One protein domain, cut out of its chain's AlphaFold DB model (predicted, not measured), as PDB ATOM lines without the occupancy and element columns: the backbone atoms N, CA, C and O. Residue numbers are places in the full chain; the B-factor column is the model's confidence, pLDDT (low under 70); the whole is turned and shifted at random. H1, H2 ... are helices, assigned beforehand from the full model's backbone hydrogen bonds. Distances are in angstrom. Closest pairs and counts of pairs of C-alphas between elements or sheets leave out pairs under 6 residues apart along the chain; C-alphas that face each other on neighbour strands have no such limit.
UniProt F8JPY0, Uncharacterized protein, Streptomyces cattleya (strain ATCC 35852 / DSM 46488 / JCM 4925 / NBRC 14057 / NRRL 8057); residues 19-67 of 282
ATOM      1  N   ASP A  19      89.451   2.248  26.166       80.94
ATOM      2  CA  ASP A  19      90.758   1.611  25.971       80.94
ATOM      3  C   ASP A  19      91.693   2.396  25.031       80.94
ATOM      4  O   ASP A  19      92.899   2.142  24.989       80.94
ATOM      5  N   GLU A  20      91.166   3.394  24.324       85.56
ATOM      6  CA  GLU A  20      91.894   4.238  23.375       85.56
ATOM      7  C   GLU A  20      92.417   5.539  24.002       85.56
ATOM      8  O   GLU A  20      93.204   6.247  23.377       85.56
ATOM      9  N   LEU A  21      92.065   5.836  25.260       84.38
ATOM     10  CA  LEU A  21      92.463   7.066  25.969       84.38
ATOM     11  C   LEU A  21      93.972   7.191  26.227       84.38
ATOM     12  O   LEU A  21      94.444   8.213  26.727       84.38
ATOM     13  N   ARG A  22      94.746   6.148  25.915       87.25
ATOM     14  CA  ARG A  22      96.212   6.134  26.029       87.25
ATOM     15  C   ARG A  22      96.922   6.261  24.679       87.25
ATOM     16  O   ARG A  22      98.149   6.281  24.651       87.25
ATOM     17  N   ASP A  23      96.167   6.378  23.589       90.06
ATOM     18  CA  ASP A  23      96.674   6.663  22.250       90.06
ATOM     19  C   ASP A  23      96.552   8.167  21.966       90.06
ATOM     20  O   ASP A  23      95.457   8.710  21.813       90.06
ATOM     21  N   GLU A  24      97.697   8.852  21.901       93.06
ATOM     22  CA  GLU A  24      97.763  10.300  21.680       93.06
ATOM     23  C   GLU A  24      97.050  10.737  20.397       93.06
ATOM     24  O   GLU A  24      96.352  11.755  20.396       93.06
ATOM     25  N   ALA A  25      97.186   9.970  19.312       93.50
ATOM     26  CA  ALA A  25      96.593  10.333  18.031       93.50
ATOM     27  C   ALA A  25      95.062  10.260  18.099       93.50
ATOM     28  O   ALA A  25      94.383  11.177  17.630       93.50
ATOM     29  N   LYS A  26      94.528   9.211  18.737       93.25
ATOM     30  CA  LYS A  26      93.079   9.028  18.913       93.25
ATOM     31  C   LYS A  26      92.481  10.055  19.866       93.25
ATOM     32  O   LYS A  26      91.468  10.663  19.533       93.25
ATOM     33  N   VAL A  27      93.136  10.315  21.000       94.06
ATOM     34  CA  VAL A  27      92.719  11.352  21.963       94.06
ATOM     35  C   VAL A  27      92.653  12.717  21.288       94.06
ATOM     36  O   VAL A  27      91.638  13.407  21.380       94.06
ATOM     37  N   ARG A  28      93.703  13.102  20.555       95.00
ATOM     38  CA  ARG A  28      93.743  14.390  19.853       95.00
ATOM     39  C   ARG A  28      92.636  14.502  18.805       95.00
ATOM     40  O   ARG A  28      92.000  15.552  18.688       95.00
ATOM     41  N   GLN A  29      92.420  13.438  18.032       94.50
ATOM     42  CA  GLN A  29      91.379  13.405  17.010       94.50
ATOM     43  C   GLN A  29      89.992  13.569  17.639       94.50
ATOM     44  O   GLN A  29      89.251  14.464  17.238       94.50
ATOM     45  N   ALA A  30      89.676  12.778  18.662       93.94
ATOM     46  CA  ALA A  30      88.380  12.826  19.327       93.94
ATOM     47  C   ALA A  30      88.131  14.163  20.046       93.94
ATOM     48  O   ALA A  30      87.007  14.655  20.036       93.94
ATOM     49  N   LEU A  31      89.166  14.808  20.603       94.38
ATOM     50  CA  LEU A  31      89.051  16.177  21.127       94.38
ATOM     51  C   LEU A  31      88.739  17.180  20.010       94.38
ATOM     52  O   LEU A  31      87.916  18.069  20.188       94.38
ATOM     53  N   THR A  32      89.367  17.041  18.842       93.81
ATOM     54  CA  THR A  32      89.089  17.924  17.696       93.81
ATOM     55  C   THR A  32      87.645  17.762  17.212       93.81
ATOM     56  O   THR A  32      86.993  18.747  16.876       93.81
ATOM     57  N   GLU A  33      87.131  16.532  17.214       92.94
ATOM     58  CA  GLU A  33      85.737  16.226  16.880       92.94
ATOM     59  C   GLU A  33      84.758  16.804  17.914       92.94
ATOM     60  O   GLU A  33      83.801  17.470  17.530       92.94
ATOM     61  N   ALA A  34      85.022  16.608  19.211       92.75
ATOM     62  CA  ALA A  34      84.142  17.048  20.295       92.75
ATOM     63  C   ALA A  34      84.088  18.576  20.458       92.75
ATOM     64  O   ALA A  34      83.036  19.133  20.770       92.75
ATOM     65  N   TYR A  35      85.220  19.258  20.265       91.56
ATOM     66  CA  TYR A  35      85.314  20.714  20.409       91.56
ATOM     67  C   TYR A  35      84.986  21.468  19.114       91.56
ATOM     68  O   TYR A  35      84.684  22.654  19.188       91.56
ATOM     69  N   GLY A  36      85.020  20.810  17.951       89.19
ATOM     70  CA  GLY A  36      84.509  21.344  16.687       89.19
ATOM     71  C   GLY A  36      85.012  22.747  16.340       89.19
ATOM     72  O   GLY A  36      86.181  22.950  16.009       89.19
ATOM     73  N   ASP A  37      84.106  23.723  16.381       87.38
ATOM     74  CA  ASP A  37      84.359  25.126  16.044       87.38
ATOM     75  C   ASP A  37      84.904  25.971  17.215       87.38
ATOM     76  O   ASP A  37      85.171  27.166  17.046       87.38
ATOM     77  N   ALA A  38      85.156  25.365  18.380       88.12
ATOM     78  CA  ALA A  38      85.748  26.012  19.547       88.12
ATOM     79  C   ALA A  38      87.260  26.248  19.373       88.12
ATOM     80  O   ALA A  38      88.098  25.667  20.063       88.12
ATOM     81  N   THR A  39      87.632  27.166  18.477       86.94
ATOM     82  CA  THR A  39      89.035  27.475  18.133       86.94
ATOM     83  C   THR A  39      89.881  27.995  19.301       86.94
ATOM     84  O   THR A  39      91.094  28.133  19.167       86.94
ATOM     85  N   TRP A  40      89.254  28.353  20.422       89.69
ATOM     86  CA  TRP A  40      89.929  28.812  21.638       89.69
ATOM     87  C   TRP A  40      90.331  27.673  22.585       89.69
ATOM     88  O   TRP A  40      91.015  27.936  23.574       89.69
ATOM     89  N   ALA A  41      89.888  26.435  22.343       89.81
ATOM     90  CA  ALA A  41      90.226  25.293  23.184       89.81
ATOM     91  C   ALA A  41      91.683  24.847  22.961       89.81
ATOM     92  O   ALA A  41      92.116  24.625  21.832       89.81
ATOM     93  N   ASP A  42      92.442  24.684  24.049       95.00
ATOM     94  CA  ASP A  42      93.821  24.180  24.005       95.00
ATOM     95  C   ASP A  42      93.836  22.650  23.872       95.00
ATOM     96  O   ASP A  42      94.013  21.919  24.847       95.00
ATOM     97  N   ILE A  43      93.630  22.156  22.648       95.06
ATOM     98  CA  ILE A  43      93.608  20.715  22.351       95.06
ATOM     99  C   ILE A  43      94.918  20.031  22.775       95.06
ATOM    100  O   ILE A  43      94.889  18.902  23.264       95.06
ATOM    101  N   ASP A  44      96.061  20.708  22.643       92.88
ATOM    102  CA  ASP A  44      97.372  20.155  23.001       92.88
ATOM    103  C   ASP A  44      97.512  19.988  24.521       92.88
ATOM    104  O   ASP A  44      97.971  18.946  25.006       92.88
ATOM    105  N   GLY A  45      97.093  20.998  25.285       93.69
ATOM    106  CA  GLY A  45      97.056  20.949  26.745       93.69
ATOM    107  C   GLY A  45      96.089  19.889  27.267       93.69
ATOM    108  O   GLY A  45      96.458  19.096  28.135       93.69
ATOM    109  N   LEU A  46      94.883  19.820  26.698       93.00
ATOM    110  CA  LEU A  46      93.876  18.813  27.043       93.00
ATOM    111  C   LEU A  46      94.372  17.389  26.766       93.00
ATOM    112  O   LEU A  46      94.280  16.528  27.640       93.00
ATOM    113  N   THR A  47      94.978  17.166  25.597       94.19
ATOM    114  CA  THR A  47      95.585  15.877  25.228       94.19
ATOM    115  C   THR A  47      96.637  15.461  26.257       94.19
ATOM    116  O   THR A  47      96.620  14.333  26.750       94.19
ATOM    117  N   ARG A  48      97.526  16.385  26.647       92.00
ATOM    118  CA  ARG A  48      98.572  16.122  27.646       92.00
ATOM    119  C   ARG A  48      97.982  15.739  29.003       92.00
ATOM    120  O   ARG A  48      98.470  14.799  29.626       92.00
ATOM    121  N   THR A  49      96.949  16.447  29.455       90.00
ATOM    122  CA  THR A  49      96.264  16.129  30.714       90.00
ATOM    123  C   THR A  49      95.703  14.711  30.677       90.00
ATOM    124  O   THR A  49      96.052  13.916  31.541       90.00
ATOM    125  N   ILE A  50      94.931  14.356  29.647       89.00
ATOM    126  CA  ILE A  50      94.289  13.034  29.531       89.00
ATOM    127  C   ILE A  50      95.329  11.897  29.479       89.00
ATOM    128  O   ILE A  50      95.149  10.841  30.091       89.00
ATOM    129  N   LEU A  51      96.456  12.104  28.792       86.94
ATOM    130  CA  LEU A  51      97.501  11.083  28.665       86.94
ATOM    131  C   LEU A  51      98.306  10.859  29.954       86.94
ATOM    132  O   LEU A  51      98.733   9.727  30.222       86.94
ATOM    133  N   HIS A  52      98.550  11.914  30.733       84.69
ATOM    134  CA  HIS A  52      99.496  11.871  31.853       84.69
ATOM    135  C   HIS A  52      98.854  11.876  33.237       84.69
ATOM    136  O   HIS A  52      99.482  11.380  34.174       84.69
ATOM    137  N   ASP A  53      97.635  12.381  33.385       80.75
ATOM    138  CA  ASP A  53      96.896  12.261  34.633       80.75
ATOM    139  C   ASP A  53      96.351  10.826  34.791       80.75
ATOM    140  O   ASP A  53      95.779  10.211  33.886       80.75
ATOM    141  N   ARG A  54      96.654  10.254  35.959       71.50
ATOM    142  CA  ARG A  54      96.315   8.883  36.370       71.50
ATOM    143  C   ARG A  54      95.368   8.856  37.564       71.50
ATOM    144  O   ARG A  54      94.995   7.783  38.021       71.50
ATOM    145  N   THR A  55      95.033  10.023  38.101       66.25
ATOM    146  CA  THR A  55      94.163  10.166  39.271       66.25
ATOM    147  C   THR A  55      92.705  10.330  38.873       66.25
ATOM    148  O   THR A  55      91.816   9.925  39.620       66.25
ATOM    149  N   THR A  56      92.460  10.864  37.679       71.00
ATOM    150  CA  THR A  56      91.118  11.039  37.133       71.00
ATOM    151  C   THR A  56      90.658   9.774  36.391       71.00
ATOM    152  O   THR A  56      91.387   9.279  35.528       71.00
ATOM    153  N   PRO A  57      89.457   9.239  36.692       70.62
ATOM    154  CA  PRO A  57      88.892   8.097  35.975       70.62
ATOM    155  C   PRO A  57      88.649   8.368  34.487       70.62
ATOM    156  O   PRO A  57      88.260   9.465  34.092       70.62
ATOM    157  N   ASP A  58      88.779   7.327  33.669       79.81
ATOM    158  CA  ASP A  58      88.608   7.407  32.215       79.81
ATOM    159  C   ASP A  58      87.185   7.861  31.798       79.81
ATOM    160  O   ASP A  58      87.042   8.650  30.860       79.81
ATOM    161  N   SER A  59      86.132   7.479  32.540       73.81
ATOM    162  CA  SER A  59      84.758   7.983  32.330       73.81
ATOM    163  C   SER A  59      84.650   9.496  32.465       73.81
ATOM    164  O   SER A  59      83.867  10.120  31.748       73.81
ATOM    165  N   THR A  60      85.420  10.094  33.374       79.56
ATOM    166  CA  THR A  60      85.452  11.544  33.574       79.56
ATOM    167  C   THR A  60      85.971  12.223  32.312       79.56
ATOM    168  O   THR A  60      85.389  13.213  31.870       79.56
ATOM    169  N   TYR A  61      86.998  11.662  31.664       87.44
ATOM    170  CA  TYR A  61      87.481  12.203  30.397       87.44
ATOM    171  C   TYR A  61      86.431  12.101  29.288       87.44
ATOM    172  O   TYR A  61      86.113  13.109  28.656       87.44
ATOM    173  N   LEU A  62      85.836  10.918  29.111       86.00
ATOM    174  CA  LEU A  62      84.770  10.660  28.129       86.00
ATOM    175  C   LEU A  62      83.602  11.637  28.275       86.00
ATOM    176  O   LEU A  62      83.205  12.284  27.306       86.00
ATOM    177  N   ARG A  63      83.117  11.816  29.504       84.31
ATOM    178  CA  ARG A  63      81.965  12.666  29.795       84.31
ATOM    179  C   ARG A  63      82.261  14.159  29.652       84.31
ATOM    180  O   ARG A  63      81.426  14.877  29.112       84.31
ATOM    181  N   PHE A  64      83.387  14.642  30.183       87.31
ATOM    182  CA  PHE A  64      83.638  16.087  30.298       87.31
ATOM    183  C   PHE A  64      84.444  16.690  29.148       87.31
ATOM    184  O   PHE A  64      84.360  17.898  28.944       87.31
ATOM    185  N   PHE A  65      85.219  15.886  28.417       90.88
ATOM    186  CA  PHE A  65      86.081  16.381  27.340       90.88
ATOM    187  C   PHE A  65      85.649  15.879  25.961       90.88
ATOM    188  O   PHE A  65      85.841  16.587  24.980       90.88
ATOM    189  N   PHE A  66      85.047  14.691  25.870       92.00
ATOM    190  CA  PHE A  66      84.606  14.132  24.588       92.00
ATOM    191  C   PHE A  66      83.091  14.206  24.378       92.00
ATOM    192  O   PHE A  66      82.616  13.788  23.330       92.00
ATOM    193  N   ASN A  67      82.329  14.707  25.358       89.94
ATOM    194  CA  ASN A  67      80.858  14.692  25.383       89.94
ATOM    195  C   ASN A  67      80.242  13.298  25.147       89.94
ATOM    196  O   ASN A  67      79.054  13.189  24.860       89.94
TER     197      ASN A  67
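AT A GLANCE: This is residues 19 to 67 of the 282 residues of an uncharacterized protein of Streptomyces cattleya (strain ATCC 35852 / DSM 46488 / JCM 4925 / NBRC 14057 / NRRL 8057) (UniProt F8JPY0). Three short helices make a small helical body, their centres at the corners of a triangle: H1 and H2 cross each other obliquely near their middles, and H3 takes the third corner, near both but less closely set. H2 and H3 run nearly antiparallel, and the two links turn at opposite ends of the long axis. The printed part has 49 residues, with three named helices in the order H1, H2, H3 and no named strand, and its class is all helix. It is compact, with a radius of gyration of the C-alphas of 10.0 A, and elongated in outline, spanning 28 by 18 by 16 A.

IN THESE COORDINATES: H1, the longest helix, is residues 24 to 35, Glu 24 to Tyr 35, and measures 16.3 A from first to last C-alpha. It begins at C-alpha 24, at (97.763, 10.300, 21.680), and ends at C-alpha 35, at (85.314, 20.714, 20.409). H2 is residues 43 to 52, Ile 43 to His 52, and measures 14.3 A. H3 is residues 58 to 65, Asp 58 to Phe 65, and measures 10.5 A, with C-alpha 65 at (86.081, 16.381, 27.340).

HOW THE PARTS SIT: H1 and H2 touch, with 10 pairs of C-alphas within 8 A. Their closest C-alphas are those of Arg 28 and Thr 47, 5.9 A apart. Their lines stand at a steep tilt of 49 degrees, and they run opposite ways. H1 and H3 are close but not clearly touching; their closest C-alphas, of Leu 31 and Phe 65, are 6.9 A apart. These two run the same way at a steep tilt of 40 degrees. H2 and H3 are also close but not clearly touching, and their closest C-alphas, of Ile 50 and Tyr 61, are 6.9 A apart. They run opposite ways at a shallow tilt of 13 degrees. In H1, H2 and H3 every O i to N i+4 pair is within hydrogen-bond range.

THE WHOLE: The two C-alphas farthest apart in the domain are those of Asp 37 and Thr 55, 29.3 A apart. Asp 37 lies in the short link from H1 to H2, which has 7 residues, and Thr 55 in the tight link from H2 to H3, which has 5. The first and last printed C-alphas, of Asp 19 and Asn 67, are 16.4 A apart. The printed part has no cut, and neither link is long. The mean pLDDT of the printed part is 87.7, and Thr 55 is the one printed residue under 70.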